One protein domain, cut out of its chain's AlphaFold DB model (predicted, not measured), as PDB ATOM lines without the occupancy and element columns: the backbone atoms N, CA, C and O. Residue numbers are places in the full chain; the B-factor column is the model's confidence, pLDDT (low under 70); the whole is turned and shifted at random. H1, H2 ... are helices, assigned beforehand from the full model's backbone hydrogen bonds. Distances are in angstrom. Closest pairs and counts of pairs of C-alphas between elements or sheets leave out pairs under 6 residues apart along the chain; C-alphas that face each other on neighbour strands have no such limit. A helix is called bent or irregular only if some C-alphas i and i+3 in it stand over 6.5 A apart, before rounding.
ATOM      1  N   LEU A 113      22.948  45.932 -41.683       81.88
ATOM      2  CA  LEU A 113      22.902  45.630 -40.251       81.88
ATOM      3  C   LEU A 113      24.303  45.495 -39.638       81.88
ATOM      4  O   LEU A 113      24.430  45.096 -38.479       81.88
ATOM      5  N   THR A 114      25.360  45.754 -40.412       80.44
ATOM      6  CA  THR A 114      26.732  45.801 -39.900       80.44
ATOM      7  C   THR A 114      27.091  47.163 -39.309       80.44
ATOM      8  O   THR A 114      27.930  47.206 -38.402       80.44
ATOM      9  N   ASP A 115      26.413  48.229 -39.742       81.19
ATOM     10  CA  ASP A 115      26.628  49.596 -39.273       81.19
ATOM     11  C   ASP A 115      26.061  49.816 -37.862       81.19
ATOM     12  O   ASP A 115      24.946  49.403 -37.533       81.19
ATOM     13  N   GLU A 116      26.837  50.499 -37.018       80.38
ATOM     14  CA  GLU A 116      26.475  50.782 -35.621       80.38
ATOM     15  C   GLU A 116      25.252  51.710 -35.526       80.38
ATOM     16  O   GLU A 116      24.370  51.503 -34.690       80.38
ATOM     17  N   GLU A 117      25.142  52.675 -36.440       78.38
ATOM     18  CA  GLU A 117      24.015  53.612 -36.518       78.38
ATOM     19  C   GLU A 117      22.709  52.885 -36.876       78.38
ATOM     20  O   GLU A 117      21.707  53.025 -36.168       78.38
ATOM     21  N   SER A 118      22.739  52.011 -37.889       78.69
ATOM     22  CA  SER A 118      21.604  51.166 -38.279       78.69
ATOM     23  C   SER A 118      21.135  50.274 -37.132       78.69
ATOM     24  O   SER A 118      19.934  50.147 -36.905       78.69
ATOM     25  N   LEU A 119      22.064  49.699 -36.363       81.88
ATOM     26  CA  LEU A 119      21.739  48.893 -35.185       81.88
ATOM     27  C   LEU A 119      21.106  49.720 -34.066       81.88
ATOM     28  O   LEU A 119      20.190  49.234 -33.406       81.88
ATOM     29  N   SER A 120      21.567  50.956 -33.871       79.50
ATOM     30  CA  SER A 120      21.008  51.871 -32.871       79.50
ATOM     31  C   SER A 120      19.588  52.337 -33.215       79.50
ATOM     32  O   SER A 120      18.790  52.573 -32.311       79.50
ATOM     33  N   SER A 121      19.251  52.406 -34.511       80.31
ATOM     34  CA  SER A 121      17.903  52.739 -34.988       80.31
ATOM     35  C   SER A 121      16.898  51.589 -34.873       80.31
ATOM     36  O   SER A 121      15.699  51.803 -35.066       80.31
ATOM     37  N   LEU A 122      17.350  50.363 -34.570       81.75
ATOM     38  CA  LEU A 122      16.442  49.226 -34.448       81.75
ATOM     39  C   LEU A 122      15.562  49.377 -33.200       81.75
ATOM     40  O   LEU A 122      16.081  49.598 -32.102       81.75
ATOM     41  N   PRO A 123      14.236  49.201 -33.328       80.94
ATOM     42  CA  PRO A 123      13.355  49.233 -32.174       80.94
ATOM     43  C   PRO A 123      13.661  48.072 -31.224       80.94
ATOM     44  O   PRO A 123      13.991  46.965 -31.636       80.94
ATOM     45  N   SER A 124      13.505  48.300 -29.923       77.69
ATOM     46  CA  SER A 124      13.718  47.249 -28.921       77.69
ATOM     47  C   SER A 124      12.605  46.198 -28.924       77.69
ATOM     48  O   SER A 124      12.835  45.055 -28.531       77.69
ATOM     49  N   ASN A 125      11.413  46.564 -29.407       76.25
ATOM     50  CA  ASN A 125      10.244  45.694 -29.478       76.25
ATOM     51  C   ASN A 125       9.662  45.671 -30.892       76.25
ATOM     52  O   ASN A 125       9.580  46.702 -31.560       76.25
ATOM     53  N   THR A 150      15.401  37.308 -29.497       92.69
ATOM     54  CA  THR A 150      16.492  36.336 -29.676       92.69
ATOM     55  C   THR A 150      17.375  36.691 -30.879       92.69
ATOM     56  O   THR A 150      18.602  36.598 -30.809       92.69
ATOM     57  N   ALA A 151      16.785  37.141 -31.988       91.25
ATOM     58  CA  ALA A 151      17.543  37.603 -33.146       91.25
ATOM     59  C   ALA A 151      18.336  38.886 -32.839       91.25
ATOM     60  O   ALA A 151      19.502  38.978 -33.217       91.25
ATOM     61  N   LEU A 152      17.745  39.830 -32.102       89.62
ATOM     62  CA  LEU A 152      18.376  41.098 -31.727       89.62
ATOM     63  C   LEU A 152      19.565  40.895 -30.775       89.62
ATOM     64  O   LEU A 152      20.631  41.468 -30.986       89.62
ATOM     65  N   THR A 153      19.431  40.015 -29.779       91.38
ATOM     66  CA  THR A 153      20.552  39.640 -28.890       91.38
ATOM     67  C   THR A 153      21.678  38.935 -29.647       91.38
ATOM     68  O   THR A 153      22.861  39.196 -29.415       91.38
ATOM     69  N   ARG A 154      21.336  38.071 -30.609       94.06
ATOM     70  CA  ARG A 154      22.331  37.451 -31.488       94.06
ATOM     71  C   ARG A 154      23.044  38.501 -32.343       94.06
ATOM     72  O   ARG A 154      24.270  38.453 -32.444       94.06
ATOM     73  N   LEU A 155      22.302  39.434 -32.930       91.75
ATOM     74  CA  LEU A 155      22.828  40.506 -33.774       91.75
ATOM     75  C   LEU A 155      23.805  41.401 -32.998       91.75
ATOM     76  O   LEU A 155      24.934  41.593 -33.445       91.75
ATOM     77  N   SER A 156      23.429  41.852 -31.797       90.94
ATOM     78  CA  SER A 156      24.297  42.683 -30.954       90.94
ATOM     79  C   SER A 156      25.573  41.949 -30.523       90.94
ATOM     80  O   SER A 156      26.658  42.529 -30.551       90.94
ATOM     81  N   SER A 157      25.491  40.645 -30.218       93.88
ATOM     82  CA  SER A 157      26.673  39.833 -29.889       93.88
ATOM     83  C   SER A 157      27.646  39.676 -31.069       93.88
ATOM     84  O   SER A 157      28.867  39.724 -30.890       93.88
ATOM     85  N   LEU A 158      27.122  39.519 -32.292       94.69
ATOM     86  CA  LEU A 158      27.928  39.440 -33.511       94.69
ATOM     87  C   LEU A 158      28.568  40.788 -33.833       94.69
ATOM     88  O   LEU A 158      29.752  40.821 -34.172       94.69
ATOM     89  N   HIS A 159      27.822  41.882 -33.667       92.88
ATOM     90  CA  HIS A 159      28.344  43.228 -33.857       92.88
ATOM     91  C   HIS A 159      29.475  43.537 -32.865       92.88
ATOM     92  O   HIS A 159      30.557  43.936 -33.285       92.88
ATOM     93  N   ALA A 160      29.312  43.218 -31.575       91.81
ATOM     94  CA  ALA A 160      30.376  43.372 -30.575       91.81
ATOM     95  C   ALA A 160      31.651  42.576 -30.927       91.81
ATOM     96  O   ALA A 160      32.778  43.028 -30.711       91.81
ATOM     97  N   ARG A 161      31.496  41.379 -31.507       95.31
ATOM     98  CA  ARG A 161      32.637  40.594 -32.001       95.31
ATOM     99  C   ARG A 161      33.283  41.242 -33.226       95.31
ATOM    100  O   ARG A 161      34.512  41.244 -33.324       95.31
ATOM    101  N   HIS A 162      32.479  41.765 -34.148       93.19
ATOM    102  CA  HIS A 162      32.952  42.456 -35.342       93.19
ATOM    103  C   HIS A 162      33.773  43.698 -34.973       93.19
ATOM    104  O   HIS A 162      34.931  43.803 -35.383       93.19
ATOM    105  N   THR A 163      33.247  44.567 -34.105       91.88
ATOM    106  CA  THR A 163      33.942  45.779 -33.645       91.88
ATOM    107  C   THR A 163      35.238  45.449 -32.902       91.88
ATOM    108  O   THR A 163      36.269  46.077 -33.147       91.88
ATOM    109  N   ALA A 164      35.263  44.396 -32.077       95.44
ATOM    110  CA  ALA A 164      36.491  43.936 -31.423       95.44
ATOM    111  C   ALA A 164      37.573  43.487 -32.424       95.44
ATOM    112  O   ALA A 164      38.760  43.767 -32.227       95.44
ATOM    113  N   ILE A 165      37.190  42.796 -33.505       96.19
ATOM    114  CA  ILE A 165      38.117  42.385 -34.573       96.19
ATOM    115  C   ILE A 165      38.598  43.605 -35.362       96.19
ATOM    116  O   ILE A 165      39.797  43.727 -35.622       96.19
ATOM    117  N   GLN A 166      37.697  44.525 -35.697       94.44
ATOM    118  CA  GLN A 166      38.020  45.752 -36.419       94.44
ATOM    119  C   GLN A 166      38.986  46.639 -35.622       94.44
ATOM    120  O   GLN A 166      39.975  47.121 -36.172       94.44
ATOM    121  N   ASN A 167      38.795  46.750 -34.306       95.69
ATOM    122  CA  ASN A 167      39.709  47.460 -33.410       95.69
ATOM    123  C   ASN A 167      41.097  46.813 -33.374       95.69
ATOM    124  O   ASN A 167      42.101  47.513 -33.510       95.69
ATOM    125  N   LYS A 168      41.178  45.479 -33.276       97.31
ATOM    126  CA  LYS A 168      42.460  44.756 -33.358       97.31
ATOM    127  C   LYS A 168      43.151  44.980 -34.700       97.31
ATOM    128  O   LYS A 168      44.351  45.229 -34.745       97.31
ATOM    129  N   LEU A 169      42.401  44.925 -35.798       97.69
ATOM    130  CA  LEU A 169      42.915  45.189 -37.137       97.69
ATOM    131  C   LEU A 169      43.467  46.619 -37.236       97.69
ATOM    132  O   LEU A 169      44.578  46.809 -37.732       97.69
ATOM    133  N   ASN A 170      42.734  47.611 -36.732       96.94
ATOM    134  CA  ASN A 170      43.160  49.009 -36.726       96.94
ATOM    135  C   ASN A 170      44.426  49.215 -35.883       96.94
ATOM    136  O   ASN A 170      45.355  49.878 -36.341       96.94
ATOM    137  N   GLN A 171      44.520  48.576 -34.713       97.12
ATOM    138  CA  GLN A 171      45.732  48.573 -33.885       97.12
ATOM    139  C   GLN A 171      46.931  47.978 -34.634       97.12
ATOM    140  O   GLN A 171      48.002  48.580 -34.669       97.12
ATOM    141  N   LEU A 172      46.756  46.827 -35.291       97.62
ATOM    142  CA  LEU A 172      47.822  46.195 -36.074       97.62
ATOM    143  C   LEU A 172      48.234  47.043 -37.282       97.62
ATOM    144  O   LEU A 172      49.421  47.125 -37.593       97.62
ATOM    145  N   LYS A 173      47.286  47.711 -37.952       96.75
ATOM    146  CA  LYS A 173      47.589  48.669 -39.026       96.75
ATOM    147  C   LYS A 173      48.364  49.878 -38.504       96.75
ATOM    148  O   LYS A 173      49.328  50.276 -39.151       96.75
ATOM    149  N   ALA A 174      47.995  50.418 -37.344       96.69
ATOM    150  CA  ALA A 174      48.712  51.522 -36.711       96.69
ATOM    151  C   ALA A 174      50.146  51.117 -36.330       96.69
ATOM    152  O   ALA A 174      51.096  51.819 -36.666       96.69
ATOM    153  N   LEU A 175      50.328  49.936 -35.730       96.06
ATOM    154  CA  LEU A 175      51.657  49.384 -35.441       96.06
ATOM    155  C   LEU A 175      52.468  49.156 -36.720       96.06
ATOM    156  O   LEU A 175      53.645  49.501 -36.779       96.06
ATOM    157  N   LYS A 176      51.839  48.635 -37.777       94.56
ATOM    158  CA  LYS A 176      52.484  48.483 -39.084       94.56
ATOM    159  C   LYS A 176      52.916  49.832 -39.665       94.56
ATOM    160  O   LYS A 176      54.000  49.906 -40.233       94.56
ATOM    161  N   ALA A 177      52.110  50.883 -39.512       93.31
ATOM    162  CA  ALA A 177      52.460  52.234 -39.945       93.31
ATOM    163  C   ALA A 177      53.630  52.824 -39.135       93.31
ATOM    164  O   ALA A 177      54.467  53.518 -39.698       93.31
ATOM    165  N   LEU A 178      53.747  52.496 -37.846       90.94
ATOM    166  CA  LEU A 178      54.908  52.872 -37.030       90.94
ATOM    167  C   LEU A 178      56.179  52.097 -37.406       90.94
ATOM    168  O   LEU A 178      57.280  52.618 -37.249       90.94
ATOM    169  N   LEU A 179      56.038  50.867 -37.907       89.94
ATOM    170  CA  LEU A 179      57.154  50.032 -38.366       89.94
ATOM    171  C   LEU A 179      57.559  50.293 -39.825       89.94
ATOM    172  O   LEU A 179      58.658  49.916 -40.222       89.94
ATOM    173  N   GLU A 180      56.708  50.933 -40.629       88.38
ATOM    174  CA  GLU A 180      57.001  51.321 -42.020       88.38
ATOM    175  C   GLU A 180      58.341  52.076 -42.147       88.38
ATOM    176  O   GLU A 180      59.197  51.634 -42.918       88.38
ATOM    177  N   PRO A 181      58.618  53.108 -41.323       84.69
ATOM    178  CA  PRO A 181      59.901  53.812 -41.340       84.69
ATOM    179  C   PRO A 181      61.125  52.951 -40.999       84.69
ATOM    180  O   PRO A 181      62.237  53.276 -41.411       84.69
ATOM    181  N   TYR A 182      60.938  51.841 -40.280       80.62
ATOM    182  CA  TYR A 182      62.022  50.936 -39.892       80.62
ATOM    183  C   TYR A 182      62.415  49.948 -40.992       80.62
ATOM    184  O   TYR A 182      63.466  49.322 -40.881       80.62
ATOM    185  N   LYS A 183      61.616  49.796 -42.057       83.00
ATOM    186  CA  LYS A 183      61.968  48.913 -43.182       83.00
ATOM    187  C   LYS A 183      63.185  49.417 -43.959       83.00
ATOM    188  O   LYS A 183      63.977  48.611 -44.431       83.00
ATOM    189  N   GLU A 184      63.353  50.737 -44.050       78.81
ATOM    190  CA  GLU A 184      64.507  51.386 -44.682       78.81
ATOM    191  C   GLU A 184      65.157  52.389 -43.713       78.81
ATOM    192  O   GLU A 184      65.067  53.607 -43.908       78.81
ATOM    193  N   PRO A 185      65.837  51.905 -42.657       69.62
ATOM    194  CA  PRO A 185      66.316  52.760 -41.571       69.62
ATOM    195  C   PRO A 185      67.356  53.782 -42.051       69.62
ATOM    196  O   PRO A 185      67.404  54.898 -41.535       69.62
ATOM    197  N   GLN A 186      68.140  53.427 -43.079       65.62
ATOM    198  CA  GLN A 186      69.151  54.298 -43.688       65.62
ATOM    199  C   GLN A 186      68.549  55.486 -44.450       65.62
ATOM    200  O   GLN A 186      69.196  56.524 -44.541       65.62
ATOM    201  N   LYS A 187      67.327  55.358 -44.985       71.88
ATOM    202  CA  LYS A 187      66.665  56.448 -45.716       71.88
ATOM    203  C   LYS A 187      65.706  57.247 -44.842       71.88
ATOM    204  O   LYS A 187      65.636  58.461 -44.990       71.88
TER     205      LYS A 187
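What this domain is: This is residues 113 to 125 and 150 to 187 of the 298 residues of the protein "Putative kinetochore protein fta4" of Phaeomoniella chlamydospora (UniProt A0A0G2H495). One long helix, H2, runs nearly the whole length of a thin rod, and a short stretch with the five-residue helix H1 lies beside the first part of it. The far part of H2 and the tail after it, residues 164 to 187, stand free and stick out. The printed part has 51 residues with two named helices, H1 then H2, and no named strand, and its class is all helix. It is extended, with a radius of gyration of the C-alphas of 17.8 A, and the C-alphas span 61 by 16 by 10 A.

Where its parts are: The printed part begins at Leu 113, with its C-alpha at (22.902, 45.630, -40.251). H1 is residues 116 to 120, 6.2 A from first to last C-alpha, and begins at C-alpha 116 at (26.475, 50.782, -35.621). H2 is residues 150 to 182, 48.9 A long, from C-alpha 150 at (16.492, 36.336, -29.676) to C-alpha 182 at (62.022, 50.936, -39.892). H2 is irregular, but only just: C-alphas 178 and 181 are 6.7 A apart.

How they stand to each other: H1 and H2 are close but not clearly touching, with 2 pairs of C-alphas within 8 A. Their closest C-alphas, those of Leu 119 and Ser 156, are 7.9 A apart, and their centres are 16.8 A apart. In H1 every O i to N i+4 pair is within hydrogen-bond range; in H2 27 of 29 are.

The domain as a whole: The two C-alphas farthest apart, those of Asn 125 and Gln 186, are 61.2 A apart. Residues 126 to 149 are not printed, and C-alphas 125 and 150 are 11.3 A apart across this cut. The link from H1 to H2 runs across the cut. The mean pLDDT of the printed part is 87.9, and residues 185 to 186 are under 70.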